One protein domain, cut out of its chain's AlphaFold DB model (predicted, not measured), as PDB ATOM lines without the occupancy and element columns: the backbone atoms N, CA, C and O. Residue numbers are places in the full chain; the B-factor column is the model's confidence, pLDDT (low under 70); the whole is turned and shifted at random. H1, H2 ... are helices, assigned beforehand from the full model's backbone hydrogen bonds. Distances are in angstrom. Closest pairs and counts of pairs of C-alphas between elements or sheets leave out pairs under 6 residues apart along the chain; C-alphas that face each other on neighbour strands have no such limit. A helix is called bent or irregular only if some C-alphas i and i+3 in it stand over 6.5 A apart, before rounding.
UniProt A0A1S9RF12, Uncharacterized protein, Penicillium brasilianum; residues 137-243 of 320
ATOM      1  N   ILE A 137     191.250 138.350 243.294       81.31
ATOM      2  CA  ILE A 137     192.495 137.593 243.522       81.31
ATOM      3  C   ILE A 137     193.177 137.934 244.852       81.31
ATOM      4  O   ILE A 137     194.357 137.664 245.010       81.31
ATOM      5  N   TRP A 138     192.453 138.567 245.775       73.94
ATOM      6  CA  TRP A 138     192.964 139.096 247.048       73.94
ATOM      7  C   TRP A 138     192.248 138.512 248.274       73.94
ATOM      8  O   TRP A 138     192.313 139.085 249.358       73.94
ATOM      9  N   TRP A 139     191.499 137.418 248.101       69.06
ATOM     10  CA  TRP A 139     190.760 136.777 249.188       69.06
ATOM     11  C   TRP A 139     190.984 135.257 249.210       69.06
ATOM     12  O   TRP A 139     191.004 134.652 248.131       69.06
ATOM     13  N   PRO A 140     191.074 134.618 250.400       59.44
ATOM     14  CA  PRO A 140     191.037 135.199 251.759       59.44
ATOM     15  C   PRO A 140     192.256 136.019 252.159       59.44
ATOM     16  O   PRO A 140     192.192 136.783 253.116       59.44
ATOM     17  N   SER A 141     193.332 135.906 251.397       64.88
ATOM     18  CA  SER A 141     194.586 136.600 251.630       64.88
ATOM     19  C   SER A 141     195.083 137.265 250.351       64.88
ATOM     20  O   SER A 141     194.581 137.016 249.252       64.88
ATOM     21  N   VAL A 142     196.102 138.106 250.495       78.75
ATOM     22  CA  VAL A 142     196.808 138.741 249.383       78.75
ATOM     23  C   VAL A 142     198.138 138.030 249.135       78.75
ATOM     24  O   VAL A 142     198.838 137.679 250.079       78.75
ATOM     25  N   ALA A 143     198.474 137.823 247.861       85.56
ATOM     26  CA  ALA A 143     199.802 137.407 247.414       85.56
ATOM     27  C   ALA A 143     200.860 138.507 247.636       85.56
ATOM     28  O   ALA A 143     200.521 139.670 247.868       85.56
ATOM     29  N   SER A 144     202.135 138.168 247.454       89.00
ATOM     30  CA  SER A 144     203.253 139.113 247.424       89.00
ATOM     31  C   SER A 144     203.093 140.181 246.323       89.00
ATOM     32  O   SER A 144     202.620 139.873 245.223       89.00
ATOM     33  N   PRO A 145     203.555 141.434 246.533       91.50
ATOM     34  CA  PRO A 145     203.521 142.482 245.505       91.50
ATOM     35  C   PRO A 145     204.220 142.074 244.197       91.50
ATOM     36  O   PRO A 145     203.758 142.414 243.107       91.50
ATOM     37  N   VAL A 146     205.301 141.291 244.293       89.69
ATOM     38  CA  VAL A 146     206.070 140.803 243.132       89.69
ATOM     39  C   VAL A 146     205.227 139.873 242.255       89.69
ATOM     40  O   VAL A 146     205.328 139.905 241.027       89.69
ATOM     41  N   THR A 147     204.344 139.083 242.866       91.44
ATOM     42  CA  THR A 147     203.433 138.176 242.157       91.44
ATOM     43  C   THR A 147     202.486 138.950 241.250       91.44
ATOM     44  O   THR A 147     202.320 138.588 240.083       91.44
ATOM     45  N   TYR A 148     201.919 140.057 241.732       92.88
ATOM     46  CA  TYR A 148     201.040 140.901 240.921       92.88
ATOM     47  C   TYR A 148     201.789 141.648 239.818       92.88
ATOM     48  O   TYR A 148     201.263 141.759 238.712       92.88
ATOM     49  N   ALA A 149     203.027 142.087 240.063       90.25
ATOM     50  CA  ALA A 149     203.866 142.683 239.023       90.25
ATOM     51  C   ALA A 149     204.160 141.683 237.885       90.25
ATOM     52  O   ALA A 149     203.983 142.002 236.707       90.25
ATOM     53  N   HIS A 150     204.526 140.439 238.216       90.44
ATOM     54  CA  HIS A 150     204.727 139.379 237.223       90.44
ATOM     55  C   HIS A 150     203.436 139.002 236.487       90.44
ATOM     56  O   HIS A 150     203.453 138.763 235.276       90.44
ATOM     57  N   LEU A 151     202.303 138.957 237.190       91.25
ATOM     58  CA  LEU A 151     201.003 138.719 236.571       91.25
ATOM     59  C   LEU A 151     200.612 139.850 235.619       91.25
ATOM     60  O   LEU A 151     200.154 139.559 234.520       91.25
ATOM     61  N   ALA A 152     200.866 141.110 235.974       90.69
ATOM     62  CA  ALA A 152     200.612 142.257 235.104       90.69
ATOM     63  C   ALA A 152     201.391 142.184 233.782       90.69
ATOM     64  O   ALA A 152     200.869 142.591 232.745       90.69
ATOM     65  N   GLN A 153     202.602 141.619 233.799       88.38
ATOM     66  CA  GLN A 153     203.382 141.359 232.584       88.38
ATOM     67  C   GLN A 153     202.799 140.203 231.757       88.38
ATOM     68  O   GLN A 153     202.707 140.302 230.536       88.38
ATOM     69  N   LYS A 154     202.389 139.105 232.407       89.56
ATOM     70  CA  LYS A 154     201.835 137.917 231.727       89.56
ATOM     71  C   LYS A 154     200.413 138.129 231.195       89.56
ATOM     72  O   LYS A 154     200.050 137.532 230.185       89.56
ATOM     73  N   ARG A 155     199.600 138.912 231.908       89.62
ATOM     74  CA  ARG A 155     198.152 139.097 231.721       89.62
ATOM     75  C   ARG A 155     197.737 140.558 231.927       89.62
ATOM     76  O   ARG A 155     197.023 140.885 232.874       89.62
ATOM     77  N   PRO A 156     198.151 141.467 231.026       89.44
ATOM     78  CA  PRO A 156     197.828 142.890 231.142       89.44
ATOM     79  C   PRO A 156     196.319 143.188 231.067       89.44
ATOM     80  O   PRO A 156     195.873 144.227 231.546       89.44
ATOM     81  N   ASP A 157     195.512 142.270 230.529       87.75
ATOM     82  CA  ASP A 157     194.044 142.348 230.472       87.75
ATOM     83  C   ASP A 157     193.355 142.288 231.852       87.75
ATOM     84  O   ASP A 157     192.154 142.543 231.979       87.75
ATOM     85  N   MET A 158     194.105 141.954 232.903       87.88
ATOM     86  CA  MET A 158     193.637 141.895 234.287       87.88
ATOM     87  C   MET A 158     194.084 143.087 235.142       87.88
ATOM     88  O   MET A 158     193.928 143.042 236.360       87.88
ATOM     89  N   ILE A 159     194.634 144.144 234.538       90.88
ATOM     90  CA  ILE A 159     195.257 145.249 235.280       90.88
ATOM     91  C   ILE A 159     194.355 145.876 236.355       90.88
ATOM     92  O   ILE A 159     194.852 146.212 237.426       90.88
ATOM     93  N   ASP A 160     193.040 145.940 236.122       89.50
ATOM     94  CA  ASP A 160     192.059 146.392 237.120       89.50
ATOM     95  C   ASP A 160     192.164 145.602 238.432       89.50
ATOM     96  O   ASP A 160     192.302 146.190 239.504       89.50
ATOM     97  N   SER A 161     192.208 144.268 238.350       89.00
ATOM     98  CA  SER A 161     192.329 143.396 239.517       89.00
ATOM     99  C   SER A 161     193.620 143.664 240.289       89.00
ATOM    100  O   SER A 161     193.580 143.727 241.514       89.00
ATOM    101  N   TYR A 162     194.752 143.854 239.602       93.19
ATOM    102  CA  TYR A 162     196.049 144.077 240.253       93.19
ATOM    103  C   TYR A 162     196.122 145.435 240.953       93.19
ATOM    104  O   TYR A 162     196.598 145.518 242.084       93.19
ATOM    105  N   LEU A 163     195.611 146.485 240.309       94.25
ATOM    106  CA  LEU A 163     195.566 147.832 240.879       94.25
ATOM    107  C   LEU A 163     194.677 147.880 242.122       94.25
ATOM    108  O   LEU A 163     195.066 148.464 243.130       94.25
ATOM    109  N   ARG A 164     193.530 147.189 242.089       91.88
ATOM    110  CA  ARG A 164     192.692 147.012 243.279       91.88
ATOM    111  C   ARG A 164     193.448 146.312 244.400       91.88
ATOM    112  O   ARG A 164     193.400 146.796 245.524       91.88
ATOM    113  N   VAL A 165     194.188 145.234 244.113       91.31
ATOM    114  CA  VAL A 165     194.983 144.578 245.164       91.31
ATOM    115  C   VAL A 165     196.025 145.513 245.754       91.31
ATOM    116  O   VAL A 165     196.191 145.516 246.966       91.31
ATOM    117  N   CYS A 166     196.693 146.328 244.938       95.12
ATOM    118  CA  CYS A 166     197.678 147.268 245.464       95.12
ATOM    119  C   CYS A 166     197.047 148.234 246.472       95.12
ATOM    120  O   CYS A 166     197.631 148.469 247.522       95.12
ATOM    121  N   ILE A 167     195.834 148.718 246.206       93.94
ATOM    122  CA  ILE A 167     195.103 149.568 247.152       93.94
ATOM    123  C   ILE A 167     194.746 148.786 248.426       93.94
ATOM    124  O   ILE A 167     195.017 149.251 249.529       93.94
ATOM    125  N   ILE A 168     194.176 147.586 248.274       87.94
ATOM    126  CA  ILE A 168     193.682 146.744 249.379       87.94
ATOM    127  C   ILE A 168     194.820 146.293 250.305       87.94
ATOM    128  O   ILE A 168     194.684 146.335 251.524       87.94
ATOM    129  N   ALA A 169     195.935 145.852 249.725       87.62
ATOM    130  CA  ALA A 169     197.114 145.350 250.430       87.62
ATOM    131  C   ALA A 169     198.122 146.455 250.788       87.62
ATOM    132  O   ALA A 169     199.161 146.179 251.382       87.62
ATOM    133  N   ASN A 170     197.828 147.700 250.406       94.38
ATOM    134  CA  ASN A 170     198.695 148.859 250.550       94.38
ATOM    135  C   ASN A 170     200.100 148.703 249.916       94.38
ATOM    136  O   ASN A 170     201.121 149.035 250.518       94.38
ATOM    137  N   TYR A 171     200.163 148.209 248.679       95.75
ATOM    138  CA  TYR A 171     201.396 148.048 247.902       95.75
ATOM    139  C   TYR A 171     201.663 149.239 246.964       95.75
ATOM    140  O   TYR A 171     201.538 149.117 245.745       95.75
ATOM    141  N   GLU A 172     202.084 150.382 247.515       94.50
ATOM    142  CA  GLU A 172     202.365 151.604 246.732       94.50
ATOM    143  C   GLU A 172     203.417 151.399 245.638       94.50
ATOM    144  O   GLU A 172     203.231 151.842 244.502       94.50
ATOM    145  N   ALA A 173     204.516 150.710 245.964       91.31
ATOM    146  CA  ALA A 173     205.587 150.448 245.006       91.31
ATOM    147  C   ALA A 173     205.069 149.624 243.817       91.31
ATOM    148  O   ALA A 173     205.239 150.016 242.666       91.31
ATOM    149  N   ALA A 174     204.328 148.546 244.098       93.38
ATOM    150  CA  ALA A 174     203.749 147.696 243.061       93.38
ATOM    151  C   ALA A 174     202.709 148.446 242.215       93.38
ATOM    152  O   ALA A 174     202.653 148.252 241.003       93.38
ATOM    153  N   TRP A 175     201.916 149.336 242.821       94.75
ATOM    154  CA  TRP A 175     201.001 150.223 242.099       94.75
ATOM    155  C   TRP A 175     201.742 151.090 241.074       94.75
ATOM    156  O   TRP A 175     201.338 151.155 239.911       94.75
ATOM    157  N   GLY A 176     202.850 151.715 241.488       91.62
ATOM    158  CA  GLY A 176     203.721 152.485 240.604       91.62
ATOM    159  C   GLY A 176     204.297 151.630 239.477       91.62
ATOM    160  O   GLY A 176     204.113 151.961 238.308       91.62
ATOM    161  N   ASP A 177     204.915 150.501 239.819       90.06
ATOM    162  CA  ASP A 177     205.570 149.600 238.864       90.06
ATOM    163  C   ASP A 177     204.589 149.043 237.823       90.06
ATOM    164  O   ASP A 177     204.883 149.005 236.625       90.06
ATOM    165  N   ILE A 178     203.383 148.651 238.246       92.06
ATOM    166  CA  ILE A 178     202.343 148.137 237.347       92.06
ATOM    167  C   ILE A 178     201.870 149.232 236.383       92.06
ATOM    168  O   ILE A 178     201.677 148.951 235.193       92.06
ATOM    169  N   LEU A 179     201.704 150.473 236.859       90.19
ATOM    170  CA  LEU A 179     201.304 151.611 236.026       90.19
ATOM    171  C   LEU A 179     202.422 152.084 235.087       90.19
ATOM    172  O   LEU A 179     202.139 152.462 233.954       90.19
ATOM    173  N   LEU A 180     203.684 152.023 235.494       86.00
ATOM    174  CA  LEU A 180     204.813 152.329 234.612       86.00
ATOM    175  C   LEU A 180     205.018 151.218 233.568       86.00
ATOM    176  O   LEU A 180     205.280 151.488 232.396       86.00
ATOM    177  N   GLY A 181     204.773 149.959 233.947       77.12
ATOM    178  CA  GLY A 181     204.994 148.796 233.090       77.12
ATOM    179  C   GLY A 181     206.465 148.584 232.745       77.12
ATOM    180  O   GLY A 181     207.356 149.147 233.365       77.12
ATOM    181  N   SER A 182     206.724 147.769 231.723       62.59
ATOM    182  CA  SER A 182     208.075 147.514 231.206       62.59
ATOM    183  C   SER A 182     208.542 148.560 230.183       62.59
ATOM    184  O   SER A 182     209.431 148.269 229.385       62.59
ATOM    185  N   SER A 183     207.883 149.722 230.095       54.28
ATOM    186  CA  SER A 183     208.178 150.697 229.044       54.28
ATOM    187  C   SER A 183     209.391 151.542 229.430       54.28
ATOM    188  O   SER A 183     209.280 152.449 230.246       54.28
ATOM    189  N   ASP A 184     210.529 151.292 228.777       48.66
ATOM    190  CA  ASP A 184     211.766 152.095 228.867       48.66
ATOM    191  C   ASP A 184     211.612 153.532 228.330       48.66
ATOM    192  O   ASP A 184     212.550 154.334 228.332       48.66
ATOM    193  N   THR A 185     210.427 153.901 227.846       48.50
ATOM    194  CA  THR A 185     210.140 155.280 227.471       48.50
ATOM    195  C   THR A 185     209.935 156.097 228.739       48.50
ATOM    196  O   THR A 185     208.817 156.202 229.240       48.50
ATOM    197  N   LEU A 186     211.012 156.731 229.204       49.62
ATOM    198  CA  LEU A 186     211.111 157.689 230.320       49.62
ATOM    199  C   LEU A 186     210.067 158.842 230.316       49.62
ATOM    200  O   LEU A 186     210.115 159.716 231.173       49.62
ATOM    201  N   ASN A 187     209.153 158.868 229.339       52.66
ATOM    202  CA  ASN A 187     208.253 159.961 228.996       52.66
ATOM    203  C   ASN A 187     206.764 159.573 228.909       52.66
ATOM    204  O   ASN A 187     205.990 160.444 228.523       52.66
ATOM    205  N   ASP A 188     206.330 158.336 229.214       57.47
ATOM    206  CA  ASP A 188     204.884 158.075 229.388       57.47
ATOM    207  C   ASP A 188     204.509 158.279 230.867       57.47
ATOM    208  O   ASP A 188     204.926 157.486 231.716       57.47
ATOM    209  N   PRO A 189     203.780 159.352 231.225       71.81
ATOM    210  CA  PRO A 189     203.416 159.605 232.608       71.81
ATOM    211  C   PRO A 189     202.571 158.454 233.158       71.81
ATOM    212  O   PRO A 189     201.605 158.024 232.527       71.81
ATOM    213  N   LYS A 190     202.855 158.031 234.395       82.44
ATOM    214  CA  LYS A 190     201.987 157.180 235.236       82.44
ATOM    215  C   LYS A 190     200.497 157.549 235.094       82.44
ATOM    216  O   LYS A 190     199.637 156.678 234.971       82.44
ATOM    217  N   THR A 191     200.208 158.846 235.009       82.50
ATOM    218  CA  THR A 191     198.889 159.457 234.793       82.50
ATOM    219  C   THR A 191     198.239 159.090 233.455       82.50
ATOM    220  O   THR A 191     197.030 158.876 233.403       82.50
ATOM    221  N   THR A 192     199.005 158.954 232.370       85.94
ATOM    222  CA  THR A 192     198.483 158.552 231.055       85.94
ATOM    223  C   THR A 192     197.972 157.124 231.093       85.94
ATOM    224  O   THR A 192     196.856 156.863 230.641       85.94
ATOM    225  N   ARG A 193     198.741 156.184 231.656       87.25
ATOM    226  CA  ARG A 193     198.263 154.804 231.770       87.25
ATOM    227  C   ARG A 193     197.117 154.704 232.760       87.25
ATOM    228  O   ARG A 193     196.130 154.046 232.441       87.25
ATOM    229  N   LEU A 194     197.206 155.407 233.891       90.38
ATOM    230  CA  LEU A 194     196.121 155.477 234.862       90.38
ATOM    231  C   LEU A 194     194.823 155.956 234.198       90.38
ATOM    232  O   LEU A 194     193.809 155.291 234.347       90.38
ATOM    233  N   SER A 195     194.856 157.002 233.363       90.31
ATOM    234  CA  SER A 195     193.658 157.496 232.658       90.31
ATOM    235  C   SER A 195     193.006 156.463 231.728       90.31
ATOM    236  O   SER A 195     191.795 156.501 231.523       90.31
ATOM    237  N   LYS A 196     193.787 155.520 231.181       89.94
ATOM    238  CA  LYS A 196     193.295 154.452 230.293       89.94
ATOM    239  C   LYS A 196     192.664 153.286 231.050       89.94
ATOM    240  O   LYS A 196     191.805 152.609 230.494       89.94
ATOM    241  N   VAL A 197     193.134 153.011 232.266       90.06
ATOM    242  CA  VAL A 197     192.760 151.803 233.024       90.06
ATOM    243  C   VAL A 197     191.871 152.097 234.223       90.06
ATOM    244  O   VAL A 197     191.239 151.179 234.738       90.06
ATOM    245  N   ILE A 198     191.816 153.354 234.673       91.19
ATOM    246  CA  ILE A 198     191.007 153.754 235.817       91.19
ATOM    247  C   ILE A 198     189.531 153.474 235.540       91.19
ATOM    248  O   ILE A 198     188.954 153.891 234.535       91.19
ATOM    249  N   GLY A 199     188.920 152.751 236.468       88.69
ATOM    250  CA  GLY A 199     187.505 152.431 236.456       88.69
ATOM    251  C   GLY A 199     186.866 152.754 237.795       88.69
ATOM    252  O   GLY A 199     187.541 153.047 238.784       88.69
ATOM    253  N   LEU A 200     185.539 152.645 237.828       87.12
ATOM    254  CA  LEU A 200     184.742 152.913 239.022       87.12
ATOM    255  C   LEU A 200     185.189 152.083 240.237       87.12
ATOM    256  O   LEU A 200     185.191 152.594 241.350       87.12
ATOM    257  N   HIS A 201     185.601 150.828 240.029       84.38
ATOM    258  CA  HIS A 201     186.027 149.941 241.115       84.38
ATOM    259  C   HIS A 201     187.346 150.388 241.753       84.38
ATOM    260  O   HIS A 201     187.424 150.464 242.971       84.38
ATOM    261  N   ILE A 202     188.364 150.726 240.954       91.12
ATOM    262  CA  ILE A 202     189.650 151.229 241.464       91.12
ATOM    263  C   ILE A 202     189.442 152.547 242.216       91.12
ATOM    264  O   ILE A 202     189.976 152.721 243.306       91.12
ATOM    265  N   TYR A 203     188.635 153.455 241.657       92.25
ATOM    266  CA  TYR A 203     188.319 154.723 242.309       92.25
ATOM    267  C   TYR A 203     187.593 154.522 243.647       92.25
ATOM    268  O   TYR A 203     187.960 155.147 244.639       92.25
ATOM    269  N   ALA A 204     186.619 153.609 243.696       87.94
ATOM    270  CA  ALA A 204     185.922 153.256 244.930       87.94
ATOM    271  C   ALA A 204     186.887 152.715 245.999       87.94
ATOM    272  O   ALA A 204     186.850 153.182 247.133       87.94
ATOM    273  N   GLU A 205     187.774 151.776 245.640       89.62
ATOM    274  CA  GLU A 205     188.779 151.234 246.570       89.62
ATOM    275  C   GLU A 205     189.719 152.336 247.074       89.62
ATOM    276  O   GLU A 205     190.013 152.392 248.263       89.62
ATOM    277  N   ALA A 206     190.177 153.233 246.193       92.94
ATOM    278  CA  ALA A 206     191.078 154.323 246.565       92.94
ATOM    279  C   ALA A 206     190.410 155.324 247.518       92.94
ATOM    280  O   ALA A 206     191.047 155.789 248.456       92.94
ATOM    281  N   LYS A 207     189.124 155.623 247.305       90.56
ATOM    282  CA  LYS A 207     188.328 156.498 248.175       90.56
ATOM    283  C   LYS A 207     188.078 155.886 249.557       90.56
ATOM    284  O   LYS A 207     188.053 156.615 250.545       90.56
ATOM    285  N   ASP A 208     187.899 154.567 249.619       86.19
ATOM    286  CA  ASP A 208     187.722 153.822 250.871       86.19
ATOM    287  C   ASP A 208     189.048 153.514 251.589       86.19
ATOM    288  O   ASP A 208     189.034 153.157 252.773       86.19
ATOM    289  N   SER A 209     190.182 153.620 250.890       89.56
ATOM    290  CA  SER A 209     191.507 153.325 251.433       89.56
ATOM    291  C   SER A 209     191.907 154.319 252.520       89.56
ATOM    292  O   SER A 209     191.659 155.519 252.429       89.56
ATOM    293  N   SER A 210     192.587 153.820 253.551       89.62
ATOM    294  CA  SER A 210     193.204 154.665 254.576       89.62
ATOM    295  C   SER A 210     194.483 155.353 254.091       89.62
ATOM    296  O   SER A 210     194.939 156.293 254.741       89.62
ATOM    297  N   ASN A 211     195.067 154.899 252.976       94.00
ATOM    298  CA  ASN A 211     196.242 155.523 252.382       94.00
ATOM    299  C   ASN A 211     195.823 156.516 251.273       94.00
ATOM    300  O   ASN A 211     195.324 156.074 250.232       94.00
ATOM    301  N   PRO A 212     196.062 157.834 251.446       94.19
ATOM    302  CA  PRO A 212     195.655 158.847 250.473       94.19
ATOM    303  C   PRO A 212     196.423 158.774 249.149       94.19
ATOM    304  O   PRO A 212     195.896 159.237 248.143       94.19
ATOM    305  N   HIS A 213     197.605 158.147 249.106       95.19
ATOM    306  CA  HIS A 213     198.463 158.095 247.917       95.19
ATOM    307  C   HIS A 213     197.721 157.651 246.645       95.19
ATOM    308  O   HIS A 213     197.877 158.251 245.581       95.19
ATOM    309  N   TYR A 214     196.879 156.617 246.745       95.25
ATOM    310  CA  TYR A 214     196.131 156.103 245.593       95.25
ATOM    311  C   TYR A 214     195.083 157.094 245.094       95.25
ATOM    312  O   TYR A 214     194.877 157.224 243.887       95.25
ATOM    313  N   LEU A 215     194.410 157.786 246.015       94.38
ATOM    314  CA  LEU A 215     193.425 158.799 245.665       94.38
ATOM    315  C   LEU A 215     194.117 160.031 245.079       94.38
ATOM    316  O   LEU A 215     193.672 160.529 244.050       94.38
ATOM    317  N   ASP A 216     195.232 160.463 245.668       94.38
ATOM    318  CA  ASP A 216     196.034 161.593 245.197       94.38
ATOM    319  C   ASP A 216     196.513 161.374 243.754       94.38
ATOM    320  O   ASP A 216     196.340 162.253 242.909       94.38
ATOM    321  N   ASP A 217     197.008 160.176 243.426       93.12
ATOM    322  CA  ASP A 217     197.367 159.800 242.052       93.12
ATOM    323  C   ASP A 217     196.185 159.910 241.076       93.12
ATOM    324  O   ASP A 217     196.350 160.353 239.937       93.12
ATOM    325  N   ILE A 218     194.985 159.499 241.500       93.81
ATOM    326  CA  ILE A 218     193.772 159.586 240.676       93.81
ATOM    327  C   ILE A 218     193.347 161.047 240.495       93.81
ATOM    328  O   ILE A 218     192.922 161.430 239.404       93.81
ATOM    329  N   MET A 219     193.503 161.888 241.519       92.69
ATOM    330  CA  MET A 219     193.180 163.316 241.444       92.69
ATOM    331  C   MET A 219     194.053 164.061 240.421       92.69
ATOM    332  O   MET A 219     193.595 165.040 239.825       92.69
ATOM    333  N   LEU A 220     195.259 163.560 240.116       91.75
ATOM    334  CA  LEU A 220     196.114 164.098 239.046       91.75
ATOM    335  C   LEU A 220     195.505 163.962 237.636       91.75
ATOM    336  O   LEU A 220     195.977 164.615 236.705       91.75
ATOM    337  N   LEU A 221     194.450 163.157 237.452       90.06
ATOM    338  CA  LEU A 221     193.715 163.041 236.183       90.06
ATOM    339  C   LEU A 221     192.831 164.261 235.868       90.06
ATOM    340  O   LEU A 221     192.282 164.352 234.765       90.06
ATOM    341  N   GLY A 222     192.675 165.178 236.826       90.81
ATOM    342  CA  GLY A 222     191.870 166.387 236.697       90.81
ATOM    343  C   GLY A 222     190.409 166.208 237.117       90.81
ATOM    344  O   GLY A 222     189.833 165.119 237.065       90.81
ATOM    345  N   THR A 223     189.794 167.324 237.511       89.44
ATOM    346  CA  THR A 223     188.465 167.375 238.144       89.44
ATOM    347  C   THR A 223     187.362 166.758 237.289       89.44
ATOM    348  O   THR A 223     186.581 165.966 237.799       89.44
ATOM    349  N   ALA A 224     187.340 167.020 235.980       89.62
ATOM    350  CA  ALA A 224     186.315 166.485 235.080       89.62
ATOM    351  C   ALA A 224     186.316 164.941 235.007       89.62
ATOM    352  O   ALA A 224     185.256 164.314 234.942       89.62
ATOM    353  N   SER A 225     187.498 164.315 235.031       88.62
ATOM    354  CA  SER A 225     187.635 162.851 235.035       88.62
ATOM    355  C   SER A 225     187.122 162.257 236.347       88.62
ATOM    356  O   SER A 225     186.396 161.262 236.338       88.62
ATOM    357  N   VAL A 226     187.465 162.893 237.468       90.38
ATOM    358  CA  VAL A 226     187.050 162.469 238.811       90.38
ATOM    359  C   VAL A 226     185.551 162.659 239.015       90.38
ATOM    360  O   VAL A 226     184.892 161.737 239.478       90.38
ATOM    361  N   GLU A 227     184.970 163.786 238.598       90.38
ATOM    362  CA  GLU A 227     183.522 164.026 238.663       90.38
ATOM    363  C   GLU A 227     182.736 162.961 237.889       90.38
ATOM    364  O   GLU A 227     181.703 162.476 238.354       90.38
ATOM    365  N   LYS A 228     183.253 162.525 236.733       89.50
ATOM    366  CA  LYS A 228     182.657 161.419 235.978       89.50
ATOM    367  C   LYS A 228     182.694 160.107 236.772       89.50
ATOM    368  O   LYS A 228     181.683 159.404 236.804       89.50
ATOM    369  N   LEU A 229     183.816 159.779 237.415       89.12
ATOM    370  CA  LEU A 229     183.941 158.585 238.264       89.12
ATOM    371  C   LEU A 229     183.009 158.661 239.483       89.12
ATOM    372  O   LEU A 229     182.301 157.701 239.776       89.12
ATOM    373  N   GLU A 230     182.953 159.819 240.136       86.88
ATOM    374  CA  GLU A 230     182.104 160.093 241.295       86.88
ATOM    375  C   GLU A 230     180.614 159.970 240.940       86.88
ATOM    376  O   GLU A 230     179.860 159.311 241.652       86.88
ATOM    377  N   SER A 231     180.189 160.504 239.790       83.62
ATOM    378  CA  SER A 231     178.804 160.364 239.313       83.62
ATOM    379  C   SER A 231     178.416 158.910 239.017       83.62
ATOM    380  O   SER A 231     177.275 158.507 239.244       83.62
ATOM    381  N   GLY A 232     179.371 158.096 238.552       78.19
ATOM    382  CA  GLY A 232     179.165 156.667 238.322       78.19
ATOM    383  C   GLY A 232     179.103 155.848 239.612       78.19
ATOM    384  O   GLY A 232     178.539 154.755 239.606       78.19
ATOM    385  N   LEU A 233     179.637 156.381 240.715       73.44
ATOM    386  CA  LEU A 233     179.642 155.732 242.024       73.44
ATOM    387  C   LEU A 233     178.226 155.599 242.608       73.44
ATOM    388  O   LEU A 233     177.938 154.625 243.294       73.44
ATOM    389  N   TYR A 234     177.320 156.527 242.278       56.81
ATOM    390  CA  TYR A 234     175.938 156.566 242.782       56.81
ATOM    391  C   TYR A 234     175.111 155.309 242.446       56.81
ATOM    392  O   TYR A 234     174.166 154.976 243.154       56.81
ATOM    393  N   TYR A 235     175.479 154.580 241.387       54.41
ATOM    394  CA  TYR A 235     174.802 153.349 240.953       54.41
ATOM    395  C   TYR A 235     175.502 152.065 241.429       54.41
ATOM    396  O   TYR A 235     175.143 150.956 241.015       54.41
ATOM    397  N   LEU A 236     176.527 152.192 242.272       54.41
ATOM    398  CA  LEU A 236     177.281 151.067 242.802       54.41
ATOM    399  C   LEU A 236     176.747 150.695 244.187       54.41
ATOM    400  O   LEU A 236     177.113 151.294 245.186       54.41
ATOM    401  N   ASP A 237     175.878 149.685 244.212       49.56
ATOM    402  CA  ASP A 237     175.326 149.062 245.426       49.56
ATOM    403  C   ASP A 237     176.401 148.603 246.447       49.56
ATOM    404  O   ASP A 237     177.561 148.392 246.079       49.56
ATOM    405  N   ASP A 238     175.977 148.385 247.698       44.44
ATOM    406  CA  ASP A 238     176.707 148.310 248.989       44.44
ATOM    407  C   ASP A 238     177.849 147.263 249.146       44.44
ATOM    408  O   ASP A 238     178.237 146.953 250.266       44.44
ATOM    409  N   MET A 239     178.402 146.663 248.078       50.66
ATOM    410  CA  MET A 239     179.350 145.521 248.160       50.66
ATOM    411  C   MET A 239     180.526 145.533 247.165       50.66
ATOM    412  O   MET A 239     180.913 144.481 246.638       50.66
ATOM    413  N   ARG A 240     181.096 146.701 246.842       60.19
ATOM    414  CA  ARG A 240     182.057 146.788 245.718       60.19
ATOM    415  C   ARG A 240     183.512 147.052 246.063       60.19
ATOM    416  O   ARG A 240     184.356 146.684 245.241       60.19
ATOM    417  N   THR A 241     183.814 147.589 247.240       68.25
ATOM    418  CA  THR A 241     185.194 147.629 247.747       68.25
ATOM    419  C   THR A 241     185.498 146.369 248.552       68.25
ATOM    420  O   THR A 241     184.582 145.646 248.971       68.25
ATOM    421  N   ALA A 242     186.773 146.055 248.770       68.31
ATOM    422  CA  ALA A 242     187.153 144.902 249.587       68.31
ATOM    423  C   ALA A 242     186.546 144.985 250.994       68.31
ATOM    424  O   ALA A 242     186.091 143.972 251.526       68.31
ATOM    425  N   ARG A 243     186.430 146.205 251.532       64.88
ATOM    426  CA  ARG A 243     185.773 146.507 252.810       64.88
ATOM    427  C   ARG A 243     184.339 145.982 252.876       64.88
ATOM    428  O   ARG A 243     183.930 145.427 253.890       64.88
TER     429      ARG A 243
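This is residues 137 to 243 of the 320 residues of an uncharacterized protein of Penicillium brasilianum (UniProt A0A1S9RF12). What does the domain look like? H2 lies in the middle, side by side with H1 and H3 in a small triangular up-and-down-and-up group, and with H5 on its other side. H6 packs slantwise on H5, H4 turns off nearly at a right angle where H3 ends, and H7 crosses H5 at the side of the domain far from H1. How large and how regular is it? The printed part has 107 residues, with seven named helices in the order H1 to H7 and no named strand; the class is all helix, with 67 of the 107 printed residues in the helices. It is compact, with a radius of gyration of the C-alphas of 13.4 A and spans of 37 by 36 by 24 A.

Where is the longest helix? H2 holds residues 156 to 168 and is 19.1 A long, from C-alpha 156 at (197.828, 142.890, 231.142) to C-alpha 168 at (193.682, 146.744, 249.379). It is irregular: C-alphas 157 and 160 are 8.0 A apart, and its line is a rough one. Which helices stand before and after it in the chain? H1, residues 145 to 154, is 14.6 A long and begins with C-alpha 145 at (203.521, 142.482, 245.505). H3, residues 172 to 180, is 12.4 A long. Where are the others? H4 is residues 190 to 197, 10.9 A long, and H5 is residues 200 to 208, 12.3 A long. H6 is residues 213 to 219, 9.9 A long. H7, residues 223 to 233, is 15.1 A long and ends with C-alpha 233 at (179.642, 155.732, 242.024).

What touches H2? H2 and H1 are a helical hairpin, at a shallow tilt of 15 degrees, with the C-alphas of Tyr 148 and Tyr 162 closest at 6.0 A. H2 and H3 are a helical hairpin too, at a shallow tilt of 21 degrees, with the C-alphas of Cys 166 and Trp 175 closest at 5.6 A. H5 touches H2 and runs the same way at a shallow tilt of 15 degrees; the closest C-alphas are those of Arg 164 and Ile 202, 5.5 A apart. How do H1 and H3 stand? They touch and run the same way at a shallow tilt of 15 degrees, the C-alphas of Pro 145 and Ala 174 being closest at 5.8 A. What lies beyond H5 and H3? H6 touches H5, opposite ways at a steep tilt of 52 degrees, closest at the C-alphas of Ala 206 and Leu 215, 5.1 A. H7 touches H5 at 85 degrees, about perpendicular, closest at the C-alphas of Leu 200 and Leu 229, 5.8 A. H4 touches H3 at 77 degrees, about perpendicular, closest at the C-alphas of Leu 180 and Lys 190, 5.6 A. Which pairs are weaker, and how sound are the helix backbones? H4 and H6 only just touch, with 3 pairs of C-alphas within 8 A, the closest being Thr 191 and Asp 217 at 7.4 A; H1 and H7 are among the pairs that are apart. Each O i to N i+4 pair is within hydrogen-bond range in H1, H3, H4, H5, H6 and H7, and 7 of 9 are in H2.

How far does it reach? The two C-alphas farthest apart are those of Asp 184 and Asp 238, 40.6 A. Are there cuts or long links? The printed part has no cut and no long link; the link from H3 to H4, 9 residues, is short, and the others are tight. Where is confidence low? The mean pLDDT of the printed part is 83.2, and residues 139 to 141, 182 to 188 and 234 to 243 are under 70.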